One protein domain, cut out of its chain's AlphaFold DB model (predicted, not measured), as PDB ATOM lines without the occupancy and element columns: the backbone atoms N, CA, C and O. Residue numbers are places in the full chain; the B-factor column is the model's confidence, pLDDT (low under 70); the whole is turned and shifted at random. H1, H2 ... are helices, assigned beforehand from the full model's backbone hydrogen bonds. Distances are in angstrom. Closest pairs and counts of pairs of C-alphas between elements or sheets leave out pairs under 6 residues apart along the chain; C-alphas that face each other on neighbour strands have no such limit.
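What this domain is: This is residues 3 to 74 of the 75 residues of the protein "Transketolase_C domain-containing protein" of Mycobacterium alsense (UniProt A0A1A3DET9). What does the backbone look like? It is a loose rod in which H1 lies along one side, the unnamed stretch 22 to 43 folds back lengthwise between H1 and H3, little H2 sits at the far end, and the long H3 runs along the other side. What is it made of? The 72 printed residues hold H1, H2 and H3 in that order and no named strand; the class is all helix, with 35 residues, under half, in named elements. How large is it? The radius of gyration of the C-alphas is 14.7 A and the spans are 46 by 23 by 13 A.

How they stand to each other: Do the helices touch? H1, residues 10 to 21, H2, residues 44 to 47, and H3, residues 54 to 72, are apart from one another. Are their backbones well formed? Every O i to N i+4 pair is within hydrogen-bond range in H1 and H3; H2 is too short for such a pair.

Where its parts are: Where does H1 begin? C-alpha 10 is at (85.832, 125.087, 104.134). Where does H3 end? It is 27.4 A long, ending with C-alpha 72 at (70.568, 100.251, 109.400).

The domain as a whole: Which link is long? H1 to H2, with 22 residues. Is anything cut or uncertain? The printed part has no cut, and no printed residue is under 70 in pLDDT.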
ATOM      1  N   ASP A   3      83.476 125.581  95.690       96.38
ATOM      2  CA  ASP A   3      84.418 125.613  94.556       96.38
ATOM      3  C   ASP A   3      85.895 125.631  94.969       96.38
ATOM      4  O   ASP A   3      86.775 125.379  94.155       96.38
ATOM      5  N   ALA A   4      86.195 125.884  96.247       96.88
ATOM      6  CA  ALA A   4      87.560 125.771  96.759       96.88
ATOM      7  C   ALA A   4      88.065 124.317  96.711       96.88
ATOM      8  O   ALA A   4      87.268 123.372  96.698       96.88
ATOM      9  N   VAL A   5      89.389 124.137  96.756       97.81
ATOM     10  CA  VAL A   5      90.006 122.807  96.862       97.81
ATOM     11  C   VAL A   5      89.415 122.035  98.038       97.81
ATOM     12  O   VAL A   5      89.238 122.560  99.135       97.81
ATOM     13  N   GLN A   6      89.071 120.771  97.810       98.19
ATOM     14  CA  GLN A   6      88.458 119.938  98.840       98.19
ATOM     15  C   GLN A   6      89.413 119.679 100.016       98.19
ATOM     16  O   GLN A   6      88.979 119.585 101.167       98.19
ATOM     17  N   PHE A   7      90.704 119.497  99.737       97.50
ATOM     18  CA  PHE A   7      91.714 119.312 100.776       97.50
ATOM     19  C   PHE A   7      91.933 120.627 101.526       97.50
ATOM     20  O   PHE A   7      92.155 121.651 100.889       97.50
ATOM     21  N   ALA A   8      91.853 120.591 102.860       97.12
ATOM     22  CA  ALA A   8      91.946 121.775 103.721       97.12
ATOM     23  C   ALA A   8      90.979 122.927 103.342       97.12
ATOM     24  O   ALA A   8      91.224 124.083 103.675       97.12
ATOM     25  N   GLY A   9      89.883 122.615 102.641       97.19
ATOM     26  CA  GLY A   9      88.852 123.579 102.258       97.19
ATOM     27  C   GLY A   9      87.793 123.797 103.345       97.19
ATOM     28  O   GLY A   9      87.760 123.068 104.338       97.19
ATOM     29  N   PRO A  10      86.852 124.736 103.140       98.25
ATOM     30  CA  PRO A  10      85.832 125.087 104.134       98.25
ATOM     31  C   PRO A  10      84.927 123.911 104.523       98.25
ATOM     32  O   PRO A  10      84.473 123.823 105.662       98.25
ATOM     33  N   GLY A  11      84.705 122.953 103.616       98.06
ATOM     34  CA  GLY A  11      83.957 121.739 103.941       98.06
ATOM     35  C   GLY A  11      84.631 120.855 104.996       98.06
ATOM     36  O   GLY A  11      83.949 120.036 105.602       98.06
ATOM     37  N   ALA A  12      85.947 120.980 105.209       98.31
ATOM     38  CA  ALA A  12      86.657 120.227 106.243       98.31
ATOM     39  C   ALA A  12      86.251 120.685 107.651       98.31
ATOM     40  O   ALA A  12      85.939 119.838 108.481       98.31
ATOM     41  N   GLU A  13      86.176 121.998 107.881       98.56
ATOM     42  CA  GLU A  13      85.752 122.565 109.167       98.56
ATOM     43  C   GLU A  13      84.291 122.219 109.470       98.56
ATOM     44  O   GLU A  13      83.971 121.747 110.554       98.56
ATOM     45  N   ILE A  14      83.406 122.343 108.473       98.44
ATOM     46  CA  ILE A  14      81.991 121.971 108.626       98.44
ATOM     47  C   ILE A  14      81.854 120.490 109.006       98.44
ATOM     48  O   ILE A  14      81.101 120.155 109.916       98.44
ATOM     49  N   ALA A  15      82.584 119.595 108.332       98.44
ATOM     50  CA  ALA A  15      82.541 118.170 108.652       98.44
ATOM     51  C   ALA A  15      83.117 117.866 110.043       98.44
ATOM     52  O   ALA A  15      82.588 116.997 110.730       98.44
ATOM     53  N   ALA A  16      84.164 118.582 110.468       98.56
ATOM     54  CA  ALA A  16      84.737 118.441 111.804       98.56
ATOM     55  C   ALA A  16      83.750 118.881 112.896       98.56
ATOM     56  O   ALA A  16      83.546 118.135 113.851       98.56
ATOM     57  N   ILE A  17      83.085 120.029 112.718       98.69
ATOM     58  CA  ILE A  17      82.047 120.522 113.634       98.69
ATOM     59  C   ILE A  17      80.893 119.522 113.718       98.69
ATOM     60  O   ILE A  17      80.538 119.092 114.809       98.69
ATOM     61  N   LEU A  18      80.335 119.095 112.578       98.50
ATOM     62  CA  LEU A  18      79.228 118.132 112.568       98.50
ATOM     63  C   LEU A  18      79.606 116.819 113.255       98.50
ATOM     64  O   LEU A  18      78.808 116.272 114.005       98.50
ATOM     65  N   GLN A  19      80.820 116.321 113.023       98.19
ATOM     66  CA  GLN A  19      81.285 115.102 113.672       98.19
ATOM     67  C   GLN A  19      81.470 115.278 115.182       98.19
ATOM     68  O   GLN A  19      81.201 114.335 115.919       98.19
ATOM     69  N   ALA A  20      81.943 116.437 115.644       98.38
ATOM     70  CA  ALA A  20      82.116 116.716 117.068       98.38
ATOM     71  C   ALA A  20      80.768 116.847 117.794       98.38
ATOM     72  O   ALA A  20      80.603 116.287 118.874       98.38
ATOM     73  N   GLU A  21      79.809 117.545 117.184       98.50
ATOM     74  CA  GLU A  21      78.511 117.856 117.793       98.50
ATOM     75  C   GLU A  21      77.494 116.709 117.671       98.50
ATOM     76  O   GLU A  21      76.631 116.568 118.528       98.50
ATOM     77  N   LEU A  22      77.581 115.882 116.622       98.25
ATOM     78  CA  LEU A  22      76.575 114.858 116.290       98.25
ATOM     79  C   LEU A  22      77.158 113.436 116.287       98.25
ATOM     80  O   LEU A  22      76.657 112.537 115.598       98.25
ATOM     81  N   PHE A  23      78.246 113.212 117.026       96.44
ATOM     82  CA  PHE A  23      78.862 111.893 117.122       96.44
ATOM     83  C   PHE A  23      77.870 110.861 117.674       96.44
ATOM     84  O   PHE A  23      77.370 110.992 118.787       96.44
ATOM     85  N   GLY A  24      77.613 109.802 116.902       95.00
ATOM     86  CA  GLY A  24      76.641 108.763 117.255       95.00
ATOM     87  C   GLY A  24      75.196 109.068 116.841       95.00
ATOM     88  O   GLY A  24      74.374 108.159 116.870       95.00
ATOM     89  N   GLU A  25      74.896 110.291 116.394       96.75
ATOM     90  CA  GLU A  25      73.583 110.669 115.849       96.75
ATOM     91  C   GLU A  25      73.551 110.624 114.314       96.75
ATOM     92  O   GLU A  25      72.514 110.349 113.709       96.75
ATOM     93  N   LEU A  26      74.693 110.869 113.662       96.50
ATOM     94  CA  LEU A  26      74.801 110.820 112.205       96.50
ATOM     95  C   LEU A  26      74.531 109.406 111.669       96.50
ATOM     96  O   LEU A  26      75.308 108.479 111.900       96.50
ATOM     97  N   SER A  27      73.480 109.257 110.858       95.94
ATOM     98  CA  SER A  27      73.124 107.974 110.227       95.94
ATOM     99  C   SER A  27      74.130 107.515 109.161       95.94
ATOM    100  O   SER A  27      74.130 106.351 108.770       95.94
ATOM    101  N   ALA A  28      74.981 108.418 108.663       97.06
ATOM    102  CA  ALA A  28      76.035 108.125 107.696       97.06
ATOM    103  C   ALA A  28      77.192 109.139 107.793       97.06
ATOM    104  O   ALA A  28      76.993 110.245 108.298       97.06
ATOM    105  N   PRO A  29      78.384 108.808 107.260       96.25
ATOM    106  CA  PRO A  29      79.497 109.750 107.174       96.25
ATOM    107  C   PRO A  29      79.159 111.005 106.356       96.25
ATOM    108  O   PRO A  29      78.483 110.930 105.324       96.25
ATOM    109  N   VAL A  30      79.700 112.152 106.775       97.69
ATOM    110  CA  VAL A  30      79.588 113.415 106.033       97.69
ATOM    111  C   VAL A  30      80.485 113.366 104.795       97.69
ATOM    112  O   VAL A  30      81.712 113.414 104.887       97.69
ATOM    113  N   GLU A  31      79.868 113.302 103.618       98.12
ATOM    114  CA  GLU A  31      80.561 113.444 102.338       98.12
ATOM    115  C   GLU A  31      80.911 114.915 102.074       98.12
ATOM    116  O   GLU A  31      80.155 115.838 102.390       98.12
ATOM    117  N   ARG A  32      82.064 115.141 101.446       98.31
ATOM    118  CA  ARG A  32      82.505 116.469 101.017       98.31
ATOM    119  C   ARG A  32      82.656 116.461  99.503       98.31
ATOM    120  O   ARG A  32      83.020 115.453  98.911       98.31
ATOM    121  N   VAL A  33      82.326 117.589  98.884       98.50
ATOM    122  CA  VAL A  33      82.472 117.798  97.442       98.50
ATOM    123  C   VAL A  33      83.051 119.188  97.247       98.50
ATOM    124  O   VAL A  33      82.406 120.184  97.594       98.50
ATOM    125  N   GLY A  34      84.272 119.235  96.723       98.12
ATOM    126  CA  GLY A  34      84.980 120.459  96.378       98.12
ATOM    127  C   GLY A  34      85.930 120.239  95.210       98.12
ATOM    128  O   GLY A  34      86.027 119.122  94.697       98.12
ATOM    129  N   ALA A  35      86.628 121.291  94.793       98.19
ATOM    130  CA  ALA A  35      87.529 121.208  93.655       98.19
ATOM    131  C   ALA A  35      88.701 120.243  93.900       98.19
ATOM    132  O   ALA A  35      89.129 119.997  95.037       98.19
ATOM    133  N   ARG A  36      89.242 119.698  92.808       97.00
ATOM    134  CA  ARG A  36      90.428 118.835  92.838       97.00
ATOM    135  C   ARG A  36      91.644 119.607  93.349       97.00
ATOM    136  O   ARG A  36      91.818 120.783  93.057       97.00
ATOM    137  N   PHE A  37      92.524 118.921  94.075       97.12
ATOM    138  CA  PHE A  37      93.769 119.504  94.577       97.12
ATOM    139  C   PHE A  37      94.850 119.512  93.484       97.12
ATOM    140  O   PHE A  37      95.793 118.727  93.513       97.12
ATOM    141  N   VAL A  38      94.653 120.360  92.474       96.19
ATOM    142  CA  VAL A  38      95.550 120.548  91.326       96.19
ATOM    143  C   VAL A  38      95.566 122.027  90.912       96.19
ATOM    144  O   VAL A  38      94.594 122.734  91.184       96.19
ATOM    145  N   PRO A  39      96.630 122.520  90.250       95.56
ATOM    146  CA  PRO A  39      96.611 123.841  89.626       95.56
ATOM    147  C   PRO A  39      95.497 123.951  88.581       95.56
ATOM    148  O   PRO A  39      95.220 122.983  87.871       95.56
ATOM    149  N   ASN A  40      94.893 125.133  88.458       95.19
ATOM    150  CA  ASN A  40      93.807 125.345  87.507       95.19
ATOM    151  C   ASN A  40      94.373 125.436  86.068       95.19
ATOM    152  O   ASN A  40      95.213 126.303  85.805       95.19
ATOM    153  N   PRO A  41      93.985 124.543  85.141       96.12
ATOM    154  CA  PRO A  41      94.505 124.534  83.778       96.12
ATOM    155  C   PRO A  41      93.808 125.594  82.911       96.12
ATOM    156  O   PRO A  41      92.636 125.886  83.102       96.12
ATOM    157  N   ALA A  42      94.505 126.124  81.901       95.94
ATOM    158  CA  ALA A  42      93.933 127.134  80.999       95.94
ATOM    159  C   ALA A  42      92.933 126.563  79.973       95.94
ATOM    160  O   ALA A  42      92.101 127.288  79.435       95.94
ATOM    161  N   ALA A  43      93.029 125.269  79.651       97.81
ATOM    162  CA  ALA A  43      92.118 124.638  78.704       97.81
ATOM    163  C   ALA A  43      90.755 124.392  79.367       97.81
ATOM    164  O   ALA A  43      90.671 123.600  80.304       97.81
ATOM    165  N   ALA A  44      89.688 124.990  78.831       96.19
ATOM    166  CA  ALA A  44      88.338 124.935  79.406       96.19
ATOM    167  C   ALA A  44      87.843 123.502  79.693       96.19
ATOM    168  O   ALA A  44      87.241 123.238  80.730       96.19
ATOM    169  N   ALA A  45      88.147 122.548  78.806       96.31
ATOM    170  CA  ALA A  45      87.769 121.145  78.995       96.31
ATOM    171  C   ALA A  45      88.469 120.475  80.193       96.31
ATOM    172  O   ALA A  45      87.927 119.537  80.775       96.31
ATOM    173  N   LEU A  46      89.674 120.928  80.553       96.44
ATOM    174  CA  LEU A  46      90.392 120.463  81.740       96.44
ATOM    175  C   LEU A  46      89.964 121.251  82.983       96.44
ATOM    176  O   LEU A  46      89.838 120.662  84.051       96.44
ATOM    177  N   GLU A  47      89.694 122.550  82.843       96.50
ATOM    178  CA  GLU A  47      89.213 123.404  83.934       96.50
ATOM    179  C   GLU A  47      87.868 122.904  84.472       96.50
ATOM    180  O   GLU A  47      87.699 122.739  85.677       96.50
ATOM    181  N   ALA A  48      86.942 122.543  83.580       95.81
ATOM    182  CA  ALA A  48      85.647 121.979  83.955       95.81
ATOM    183  C   ALA A  48      85.759 120.686  84.788       95.81
ATOM    184  O   ALA A  48      84.836 120.346  85.521       95.81
ATOM    185  N   GLN A  49      86.881 119.962  84.703       96.06
ATOM    186  CA  GLN A  49      87.121 118.751  85.497       96.06
ATOM    187  C   GLN A  49      87.688 119.045  86.893       96.06
ATOM    188  O   GLN A  49      87.738 118.133  87.728       96.06
ATOM    189  N   VAL A  50      88.150 120.275  87.146       97.56
ATOM    190  CA  VAL A  50      88.674 120.707  88.449       97.56
ATOM    191  C   VAL A  50      87.536 120.966  89.425       97.56
ATOM    192  O   VAL A  50      87.630 120.536  90.575       97.56
ATOM    193  N   TYR A  51      86.473 121.631  88.974       97.75
ATOM    194  CA  TYR A  51      85.355 122.047  89.817       97.75
ATOM    195  C   TYR A  51      84.317 120.932  90.028       97.75
ATOM    196  O   TYR A  51      84.225 119.999  89.227       97.75
ATOM    197  N   PRO A  52      83.520 121.002  91.112       97.69
ATOM    198  CA  PRO A  52      82.383 120.111  91.302       97.69
ATOM    199  C   PRO A  52      81.398 120.158  90.133       97.69
ATOM    200  O   PRO A  52      81.018 121.229  89.667       97.69
ATOM    201  N   SER A  53      80.920 118.989  89.717       97.00
ATOM    202  CA  SER A  53      79.849 118.852  88.727       97.00
ATOM    203  C   SER A  53      78.562 118.310  89.367       97.00
ATOM    204  O   SER A  53      78.638 117.675  90.431       97.00
ATOM    205  N   PRO A  54      77.386 118.484  88.735       97.94
ATOM    206  CA  PRO A  54      76.143 117.855  89.185       97.94
ATOM    207  C   PRO A  54      76.283 116.343  89.402       97.94
ATOM    208  O   PRO A  54      75.822 115.812  90.410       97.94
ATOM    209  N   GLU A  55      76.999 115.655  88.513       98.12
ATOM    210  CA  GLU A  55      77.244 114.213  88.596       98.12
ATOM    211  C   GLU A  55      78.058 113.860  89.845       98.12
ATOM    212  O   GLU A  55      77.736 112.899  90.541       98.12
ATOM    213  N   SER A  56      79.082 114.657  90.175       97.50
ATOM    214  CA  SER A  56      79.886 114.443  91.386       97.50
ATOM    215  C   SER A  56      79.076 114.639  92.675       97.50
ATOM    216  O   SER A  56      79.268 113.894  93.640       97.50
ATOM    217  N   ILE A  57      78.134 115.590  92.676       98.12
ATOM    218  CA  ILE A  57      77.230 115.859  93.803       98.12
ATOM    219  C   ILE A  57      76.250 114.696  93.971       98.12
ATOM    220  O   ILE A  57      76.099 114.175  95.078       98.12
ATOM    221  N   VAL A  58      75.628 114.247  92.876       98.62
ATOM    222  CA  VAL A  58      74.720 113.092  92.881       98.62
ATOM    223  C   VAL A  58      75.449 111.838  93.357       98.62
ATOM    224  O   VAL A  58      74.944 111.137  94.231       98.62
ATOM    225  N   ALA A  59      76.657 111.584  92.853       98.56
ATOM    226  CA  ALA A  59      77.457 110.440  93.272       98.56
ATOM    227  C   ALA A  59      77.790 110.485  94.773       98.56
ATOM    228  O   ALA A  59      77.753 109.452  95.438       98.56
ATOM    229  N   ALA A  60      78.096 111.663  95.327       98.50
ATOM    230  CA  ALA A  60      78.323 111.823  96.763       98.50
ATOM    231  C   ALA A  60      77.060 111.537  97.583       98.50
ATOM    232  O   ALA A  60      77.107 110.736  98.514       98.50
ATOM    233  N   ALA A  61      75.917 112.100  97.186       98.44
ATOM    234  CA  ALA A  61      74.642 111.842  97.852       98.44
ATOM    235  C   ALA A  61      74.262 110.350  97.821       98.44
ATOM    236  O   ALA A  61      73.815 109.797  98.824       98.44
ATOM    237  N   GLN A  62      74.488 109.674  96.690       98.50
ATOM    238  CA  GLN A  62      74.253 108.235  96.557       98.50
ATOM    239  C   GLN A  62      75.128 107.419  97.519       98.50
ATOM    240  O   GLN A  62      74.600 106.535  98.195       98.50
ATOM    241  N   ARG A  63      76.424 107.741  97.650       98.38
ATOM    242  CA  ARG A  63      77.313 107.089  98.631       98.38
ATOM    243  C   ARG A  63      76.852 107.307 100.071       98.38
ATOM    244  O   ARG A  63      76.877 106.356 100.855       98.38
ATOM    245  N   THR A  64      76.395 108.515 100.421       98.25
ATOM    246  CA  THR A  64      75.826 108.798 101.750       98.25
ATOM    247  C   THR A  64      74.604 107.920 102.019       98.25
ATOM    248  O   THR A  64      74.558 107.238 103.041       98.25
ATOM    249  N   LEU A  65      73.645 107.873 101.087       98.06
ATOM    250  CA  LEU A  65      72.422 107.076 101.238       98.06
ATOM    251  C   LEU A  65      72.707 105.570 101.308       98.06
ATOM    252  O   LEU A  65      72.087 104.858 102.094       98.06
ATOM    253  N   GLU A  66      73.650 105.069 100.512       97.88
ATOM    254  CA  GLU A  66      74.063 103.664 100.566       97.88
ATOM    255  C   GLU A  66      74.745 103.323 101.898       97.88
ATOM    256  O   GLU A  66      74.552 102.236 102.444       97.88
ATOM    257  N   SER A  67      75.551 104.240 102.436       96.38
ATOM    258  CA  SER A  67      76.202 104.063 103.736       96.38
ATOM    259  C   SER A  67      75.184 104.040 104.876       96.38
ATOM    260  O   SER A  67      75.265 103.150 105.719       96.38
ATOM    261  N   ALA A  68      74.189 104.935 104.848       95.88
ATOM    262  CA  ALA A  68      73.097 104.958 105.824       95.88
ATOM    263  C   ALA A  68      72.331 103.628 105.846       95.88
ATOM    264  O   ALA A  68      72.232 102.979 106.884       95.88
ATOM    265  N   ARG A  69      71.903 103.146 104.670       96.19
ATOM    266  CA  ARG A  69      71.213 101.851 104.538       96.19
ATOM    267  C   ARG A  69      72.048 100.686 105.070       96.19
ATOM    268  O   ARG A  69      71.518  99.752 105.660       96.19
ATOM    269  N   ARG A  70      73.369 100.711 104.858       93.00
ATOM    270  CA  ARG A  70      74.276  99.672 105.374       93.00
ATOM    271  C   ARG A  70      74.413  99.705 106.895       93.00
ATOM    272  O   ARG A  70      74.632  98.643 107.473       93.00
ATOM    273  N   ALA A  71      74.327 100.877 107.519       88.56
ATOM    274  CA  ALA A  71      74.335 101.007 108.972       88.56
ATOM    275  C   ALA A  71      73.035 100.460 109.582       88.56
ATOM    276  O   ALA A  71      73.103  99.685 110.530       88.56
ATOM    277  N   GLU A  72      71.884 100.760 108.974       87.38
ATOM    278  CA  GLU A  72      70.568 100.251 109.400       87.38
ATOM    279  C   GLU A  72      70.485  98.717 109.380       87.38
ATOM    280  O   GLU A  72      69.921  98.122 110.286       87.38
ATOM    281  N   VAL A  73      71.076  98.055 108.378       85.00
ATOM    282  CA  VAL A  73      71.079  96.579 108.279       85.00
ATOM    283  C   VAL A  73      71.966  95.909 109.343       85.00
ATOM    284  O   VAL A  73      71.837  94.711 109.589       85.00
ATOM    285  N   ARG A  74      72.914  96.645 109.936       76.00
ATOM    286  CA  ARG A  74      73.888  96.113 110.905       76.00
ATOM    287  C   ARG A  74      73.516  96.374 112.367       76.00
ATOM    288  O   ARG A  74      74.194  95.809 113.226       76.00
TER     289      ARG A  74